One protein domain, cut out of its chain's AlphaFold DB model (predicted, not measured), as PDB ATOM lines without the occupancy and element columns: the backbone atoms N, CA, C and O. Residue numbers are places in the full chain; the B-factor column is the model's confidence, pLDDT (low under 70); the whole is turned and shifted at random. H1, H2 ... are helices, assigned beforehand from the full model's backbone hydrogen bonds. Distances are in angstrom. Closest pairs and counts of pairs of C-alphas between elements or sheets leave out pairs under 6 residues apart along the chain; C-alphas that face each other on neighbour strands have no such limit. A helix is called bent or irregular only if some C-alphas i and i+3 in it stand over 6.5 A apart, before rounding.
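What this domain is: This is residues 25 to 74 of the 74 residues of an uncharacterized protein of Desulfosarcina ovata subsp. ovata (UniProt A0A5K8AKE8). A lead-in with no named element, residues 25 to 36, hooked at its first residues and then drawn out, runs to the small helix H1 at a turn, where the chain folds back into one long helix, H2, whose end, residues 62 to 73, sticks out free with Ser 74. H2 makes the length. The printed part has 50 residues with two named helices, H1 then H2, and no named strand; it is all helix and extended, with a radius of gyration of the C-alphas of 15.1 A and spans of 51 by 21 by 8 A.

Where its parts are: Start at C-alpha 25, (-22.290, 38.351, 47.877). Find H1, residues 37 to 40, from C-alpha 37 at (-41.180, 45.896, 54.351). H2, residues 43 to 73, runs 43.9 A to C-alpha 73 at (-9.091, 24.626, 25.270).

How they stand to each other: A tight link joins H1 to H2. They only just touch, only at the corner, with 3 pairs of C-alphas within 8 A, H2 through residues 45 to 46 alone; the closest C-alphas, of Ala 39 and Asp 45, are 5.1 A apart. H2 has a kink of 25 degrees near residue 53 and is neither bent nor irregular, but only just: C-alphas 53 and 56 are 6.5 A apart. In H2, 25 of 27 O i to N i+4 pairs are within hydrogen-bond range; H1 is too short for such a pair.

The domain as a whole: The C-alphas of Asp 38 and Ser 74, the two farthest apart, are 51.0 A apart. The printed part has no cut; pLDDT is under 70 at residues 29, 73 and 74.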
ATOM      1  N   GLU A  25     -22.766  39.691  48.251       82.56
ATOM      2  CA  GLU A  25     -22.290  38.351  47.877       82.56
ATOM      3  C   GLU A  25     -21.991  37.543  49.145       82.56
ATOM      4  O   GLU A  25     -21.252  37.994  50.021       82.56
ATOM      5  N   LEU A  26     -22.554  36.341  49.223       83.25
ATOM      6  CA  LEU A  26     -22.303  35.351  50.264       83.25
ATOM      7  C   LEU A  26     -21.180  34.391  49.839       83.25
ATOM      8  O   LEU A  26     -20.853  34.269  48.657       83.25
ATOM      9  N   GLU A  27     -20.620  33.652  50.802       71.75
ATOM     10  CA  GLU A  27     -19.445  32.782  50.598       71.75
ATOM     11  C   GLU A  27     -19.631  31.701  49.510       71.75
ATOM     12  O   GLU A  27     -18.657  31.276  48.885       71.75
ATOM     13  N   ASP A  28     -20.874  31.318  49.209       71.31
ATOM     14  CA  ASP A  28     -21.210  30.299  48.206       71.31
ATOM     15  C   ASP A  28     -21.406  30.855  46.777       71.31
ATOM     16  O   ASP A  28     -21.755  30.117  45.850       71.31
ATOM     17  N   GLY A  29     -21.182  32.159  46.562       68.94
ATOM     18  CA  GLY A  29     -21.512  32.844  45.304       68.94
ATOM     19  C   GLY A  29     -23.016  33.079  45.119       68.94
ATOM     20  O   GLY A  29     -23.473  33.394  44.018       68.94
ATOM     21  N   CYS A  30     -23.783  32.903  46.195       76.31
ATOM     22  CA  CYS A  30     -25.155  33.370  46.306       76.31
ATOM     23  C   CYS A  30     -25.151  34.875  46.570       76.31
ATOM     24  O   CYS A  30     -24.284  35.377  47.276       76.31
ATOM     25  N   TYR A  31     -26.135  35.578  46.024       81.06
ATOM     26  CA  TYR A  31     -26.352  36.985  46.326       81.06
ATOM     27  C   TYR A  31     -27.637  37.104  47.132       81.06
ATOM     28  O   TYR A  31     -28.633  36.457  46.801       81.06
ATOM     29  N   GLN A  32     -27.593  37.912  48.180       85.44
ATOM     30  CA  GLN A  32     -28.738  38.253  49.012       85.44
ATOM     31  C   GLN A  32     -28.971  39.756  48.916       85.44
ATOM     32  O   GLN A  32     -28.035  40.521  48.691       85.44
ATOM     33  N   TYR A  33     -30.223  40.172  49.050       87.62
ATOM     34  CA  TYR A  33     -30.571  41.580  49.109       87.62
ATOM     35  C   TYR A  33     -31.751  41.766  50.048       87.62
ATOM     36  O   TYR A  33     -32.855  41.303  49.751       87.62
ATOM     37  N   THR A  34     -31.495  42.410  51.181       88.88
ATOM     38  CA  THR A  34     -32.529  42.714  52.165       88.88
ATOM     39  C   THR A  34     -33.211  44.025  51.782       88.88
ATOM     40  O   THR A  34     -32.561  45.058  51.633       88.88
ATOM     41  N   ILE A  35     -34.532  43.982  51.591       87.06
ATOM     42  CA  ILE A  35     -35.359  45.138  51.221       87.06
ATOM     43  C   ILE A  35     -36.317  45.499  52.355       87.06
ATOM     44  O   ILE A  35     -36.706  44.642  53.143       87.06
ATOM     45  N   ASN A  36     -36.722  46.769  52.423       87.62
ATOM     46  CA  ASN A  36     -37.695  47.236  53.415       87.62
ATOM     47  C   ASN A  36     -39.062  46.551  53.249       87.62
ATOM     48  O   ASN A  36     -39.435  46.161  52.142       87.62
ATOM     49  N   ALA A  37     -39.847  46.509  54.332       83.25
ATOM     50  CA  ALA A  37     -41.180  45.896  54.351       83.25
ATOM     51  C   ALA A  37     -42.108  46.430  53.243       83.25
ATOM     52  O   ALA A  37     -42.706  45.639  52.519       83.25
ATOM     53  N   ASP A  38     -42.139  47.752  53.030       82.38
ATOM     54  CA  ASP A  38     -42.952  48.381  51.975       82.38
ATOM     55  C   ASP A  38     -42.611  47.840  50.571       82.38
ATOM     56  O   ASP A  38     -43.494  47.636  49.741       82.38
ATOM     57  N   ALA A  39     -41.326  47.569  50.316       79.69
ATOM     58  CA  ALA A  39     -40.856  46.991  49.058       79.69
ATOM     59  C   ALA A  39     -41.157  45.483  48.972       79.69
ATOM     60  O   ALA A  39     -41.403  44.969  47.883       79.69
ATOM     61  N   GLY A  40     -41.175  44.779  50.108       82.62
ATOM     62  CA  GLY A  40     -41.571  43.369  50.209       82.62
ATOM     63  C   GLY A  40     -43.063  43.117  49.955       82.62
ATOM     64  O   GLY A  40     -43.448  42.001  49.607       82.62
ATOM     65  N   GLU A  41     -43.902  44.147  50.080       85.69
ATOM     66  CA  GLU A  41     -45.346  44.086  49.812       85.69
ATOM     67  C   GLU A  41     -45.730  44.559  48.395       85.69
ATOM     68  O   GLU A  41     -46.890  44.438  47.991       85.69
ATOM     69  N   ASN A  42     -44.767  45.056  47.609       89.19
ATOM     70  CA  ASN A  42     -44.979  45.529  46.243       89.19
ATOM     71  C   ASN A  42     -44.298  44.612  45.217       89.19
ATOM     72  O   ASN A  42     -43.089  44.397  45.244       89.19
ATOM     73  N   ILE A  43     -45.083  44.105  44.261       85.94
ATOM     74  CA  ILE A  43     -44.607  43.218  43.191       85.94
ATOM     75  C   ILE A  43     -43.500  43.875  42.360       85.94
ATOM     76  O   ILE A  43     -42.503  43.213  42.070       85.94
ATOM     77  N   ASP A  44     -43.650  45.152  42.003       89.12
ATOM     78  CA  ASP A  44     -42.687  45.848  41.143       89.12
ATOM     79  C   ASP A  44     -41.347  46.040  41.871       89.12
ATOM     80  O   ASP A  44     -40.275  45.813  41.305       89.12
ATOM     81  N   ASP A  45     -41.399  46.392  43.157       88.00
ATOM     82  CA  ASP A  45     -40.202  46.601  43.972       88.00
ATOM     83  C   ASP A  45     -39.494  45.271  44.269       88.00
ATOM     84  O   ASP A  45     -38.264  45.187  44.183       88.00
ATOM     85  N   CYS A  46     -40.258  44.204  44.523       86.25
ATOM     86  CA  CYS A  46     -39.737  42.844  44.631       86.25
ATOM     87  C   CYS A  46     -39.066  42.381  43.331       86.25
ATOM     88  O   CYS A  46     -37.986  41.789  43.373       86.25
ATOM     89  N   GLU A  47     -39.664  42.650  42.166       87.44
ATOM     90  CA  GLU A  47     -39.070  42.310  40.869       87.44
ATOM     91  C   GLU A  47     -37.736  43.038  40.667       87.44
ATOM     92  O   GLU A  47     -36.728  42.408  40.330       87.44
ATOM     93  N   ILE A  48     -37.698  44.346  40.936       88.00
ATOM     94  CA  ILE A  48     -36.475  45.152  40.844       88.00
ATOM     95  C   ILE A  48     -35.401  44.615  41.798       88.00
ATOM     96  O   ILE A  48     -34.242  44.469  41.401       88.00
ATOM     97  N   ALA A  49     -35.772  44.277  43.033       86.81
ATOM     98  CA  ALA A  49     -34.864  43.712  44.021       86.81
ATOM     99  C   ALA A  49     -34.265  42.377  43.554       86.81
ATOM    100  O   ALA A  49     -33.044  42.189  43.593       86.81
ATOM    101  N   VAL A  50     -35.098  41.475  43.032       87.12
ATOM    102  CA  VAL A  50     -34.650  40.188  42.488       87.12
ATOM    103  C   VAL A  50     -33.727  40.393  41.291       87.12
ATOM    104  O   VAL A  50     -32.679  39.753  41.225       87.12
ATOM    105  N   LEU A  51     -34.049  41.300  40.366       87.62
ATOM    106  CA  LEU A  51     -33.204  41.591  39.203       87.62
ATOM    107  C   LEU A  51     -31.843  42.165  39.607       87.62
ATOM    108  O   LEU A  51     -30.813  41.714  39.097       87.62
ATOM    109  N   ASN A  52     -31.830  43.109  40.551       86.12
ATOM    110  CA  ASN A  52     -30.604  43.700  41.082       86.12
ATOM    111  C   ASN A  52     -29.712  42.645  41.743       86.12
ATOM    112  O   ASN A  52     -28.498  42.672  41.558       86.12
ATOM    113  N   THR A  53     -30.312  41.691  42.453       86.06
ATOM    114  CA  THR A  53     -29.609  40.586  43.126       86.06
ATOM    115  C   THR A  53     -29.119  39.528  42.140       86.06
ATOM    116  O   THR A  53     -27.998  39.033  42.239       86.06
ATOM    117  N   ALA A  54     -29.943  39.183  41.152       85.31
ATOM    118  CA  ALA A  54     -29.658  38.117  40.201       85.31
ATOM    119  C   ALA A  54     -28.622  38.525  39.148       85.31
ATOM    120  O   ALA A  54     -27.839  37.685  38.704       85.31
ATOM    121  N   TYR A  55     -28.592  39.794  38.735       85.88
ATOM    122  CA  TYR A  55     -27.663  40.265  37.709       85.88
ATOM    123  C   TYR A  55     -26.179  39.978  38.024       85.88
ATOM    124  O   TYR A  55     -25.519  39.357  37.179       85.88
ATOM    125  N   PRO A  56     -25.630  40.361  39.197       83.00
ATOM    126  CA  PRO A  56     -24.248  40.043  39.542       83.00
ATOM    127  C   PRO A  56     -24.026  38.529  39.643       83.00
ATOM    128  O   PRO A  56     -23.076  38.030  39.042       83.00
ATOM    129  N   ALA A  57     -24.958  37.779  40.244       82.81
ATOM    130  CA  ALA A  57     -24.888  36.317  40.344       82.81
ATOM    131  C   ALA A  57     -24.753  35.628  38.976       82.81
ATOM    132  O   ALA A  57     -23.886  34.776  38.758       82.81
ATOM    133  N   ILE A  58     -25.597  36.023  38.019       84.12
ATOM    134  CA  ILE A  58     -25.590  35.495  36.651       84.12
ATOM    135  C   ILE A  58     -24.274  35.854  35.961       84.12
ATOM    136  O   ILE A  58     -23.658  35.004  35.308       84.12
ATOM    137  N   ARG A  59     -23.835  37.111  36.087       86.75
ATOM    138  CA  ARG A  59     -22.621  37.597  35.430       86.75
ATOM    139  C   ARG A  59     -21.389  36.838  35.913       86.75
ATOM    140  O   ARG A  59     -20.603  36.386  35.074       86.75
ATOM    141  N   ASP A  60     -21.271  36.640  37.220       83.62
ATOM    142  CA  ASP A  60     -20.175  35.912  37.852       83.62
ATOM    143  C   ASP A  60     -20.170  34.431  37.478       83.62
ATOM    144  O   ASP A  60     -19.140  33.891  37.062       83.62
ATOM    145  N   ALA A  61     -21.329  33.768  37.536       82.88
ATOM    146  CA  ALA A  61     -21.454  32.365  37.152       82.88
ATOM    147  C   ALA A  61     -21.033  32.129  35.690       82.88
ATOM    148  O   ALA A  61     -20.290  31.184  35.388       82.88
ATOM    149  N   ILE A  62     -21.456  33.014  34.777       85.44
ATOM    150  CA  ILE A  62     -21.071  32.955  33.363       85.44
ATOM    151  C   ILE A  62     -19.569  33.207  33.202       85.44
ATOM    152  O   ILE A  62     -18.911  32.449  32.487       85.44
ATOM    153  N   ALA A  63     -19.006  34.219  33.867       87.25
ATOM    154  CA  ALA A  63     -17.578  34.526  33.794       87.25
ATOM    155  C   ALA A  63     -16.723  33.334  34.258       87.25
ATOM    156  O   ALA A  63     -15.873  32.849  33.504       87.25
ATOM    157  N   ARG A  64     -17.034  32.767  35.433       85.44
ATOM    158  CA  ARG A  64     -16.367  31.574  35.984       85.44
ATOM    159  C   ARG A  64     -16.489  30.368  35.044       85.44
ATOM    160  O   ARG A  64     -15.540  29.592  34.899       85.44
ATOM    161  N   HIS A  65     -17.635  30.182  34.383       85.69
ATOM    162  CA  HIS A  65     -17.797  29.123  33.384       85.69
ATOM    163  C   HIS A  65     -16.911  29.359  32.152       85.69
ATOM    164  O   HIS A  65     -16.216  28.439  31.717       85.69
ATOM    165  N   MET A  66     -16.895  30.579  31.609       86.88
ATOM    166  CA  MET A  66     -16.098  30.923  30.427       86.88
ATOM    167  C   MET A  66     -14.598  30.797  30.685       86.88
ATOM    168  O   MET A  66     -13.881  30.273  29.833       86.88
ATOM    169  N   GLU A  67     -14.123  31.164  31.875       88.19
ATOM    170  CA  GLU A  67     -12.738  30.910  32.283       88.19
ATOM    171  C   GLU A  67     -12.397  29.417  32.275       88.19
ATOM    172  O   GLU A  67     -11.367  29.012  31.730       88.19
ATOM    173  N   LYS A  68     -13.268  28.573  32.844       85.19
ATOM    174  CA  LYS A  68     -13.080  27.113  32.853       85.19
ATOM    175  C   LYS A  68     -13.101  26.528  31.440       85.19
ATOM    176  O   LYS A  68     -12.340  25.606  31.157       85.19
ATOM    177  N   VAL A  69     -13.954  27.041  30.553       85.62
ATOM    178  CA  VAL A  69     -13.996  26.630  29.139       85.62
ATOM    179  C   VAL A  69     -12.721  27.050  28.411       85.62
ATOM    180  O   VAL A  69     -12.169  26.248  27.661       85.62
ATOM    181  N   SER A  70     -12.237  28.268  28.653       80.69
ATOM    182  CA  SER A  70     -11.005  28.794  28.060       80.69
ATOM    183  C   SER A  70      -9.784  27.965  28.471       80.69
ATOM    184  O   SER A  70      -9.052  27.473  27.615       80.69
ATOM    185  N   LYS A  71      -9.635  27.678  29.772       76.94
ATOM    186  CA  LYS A  71      -8.543  26.846  30.314       76.94
ATOM    187  C   LYS A  71      -8.561  25.397  29.817       76.94
ATOM    188  O   LYS A  71      -7.516  24.772  29.778       76.94
ATOM    189  N   LYS A  72      -9.727  24.850  29.451       72.00
ATOM    190  CA  LYS A  72      -9.851  23.492  28.883       72.00
ATOM    191  C   LYS A  72      -9.498  23.406  27.395       72.00
ATOM    192  O   LYS A  72      -9.383  22.300  26.878       72.00
ATOM    193  N   LYS A  73      -9.436  24.544  26.697       59.12
ATOM    194  CA  LYS A  73      -9.091  24.626  25.270       59.12
ATOM    195  C   LYS A  73      -7.614  24.947  25.025       59.12
ATOM    196  O   LYS A  73      -7.192  24.856  23.875       59.12
ATOM    197  N   SER A  74      -6.883  25.353  26.064       51.22
ATOM    198  CA  SER A  74      -5.430  25.542  26.041       51.22
ATOM    199  C   SER A  74      -4.710  24.276  26.475       51.22
ATOM    200  O   SER A  74      -3.528  24.169  26.087       51.22
TER     201      SER A  74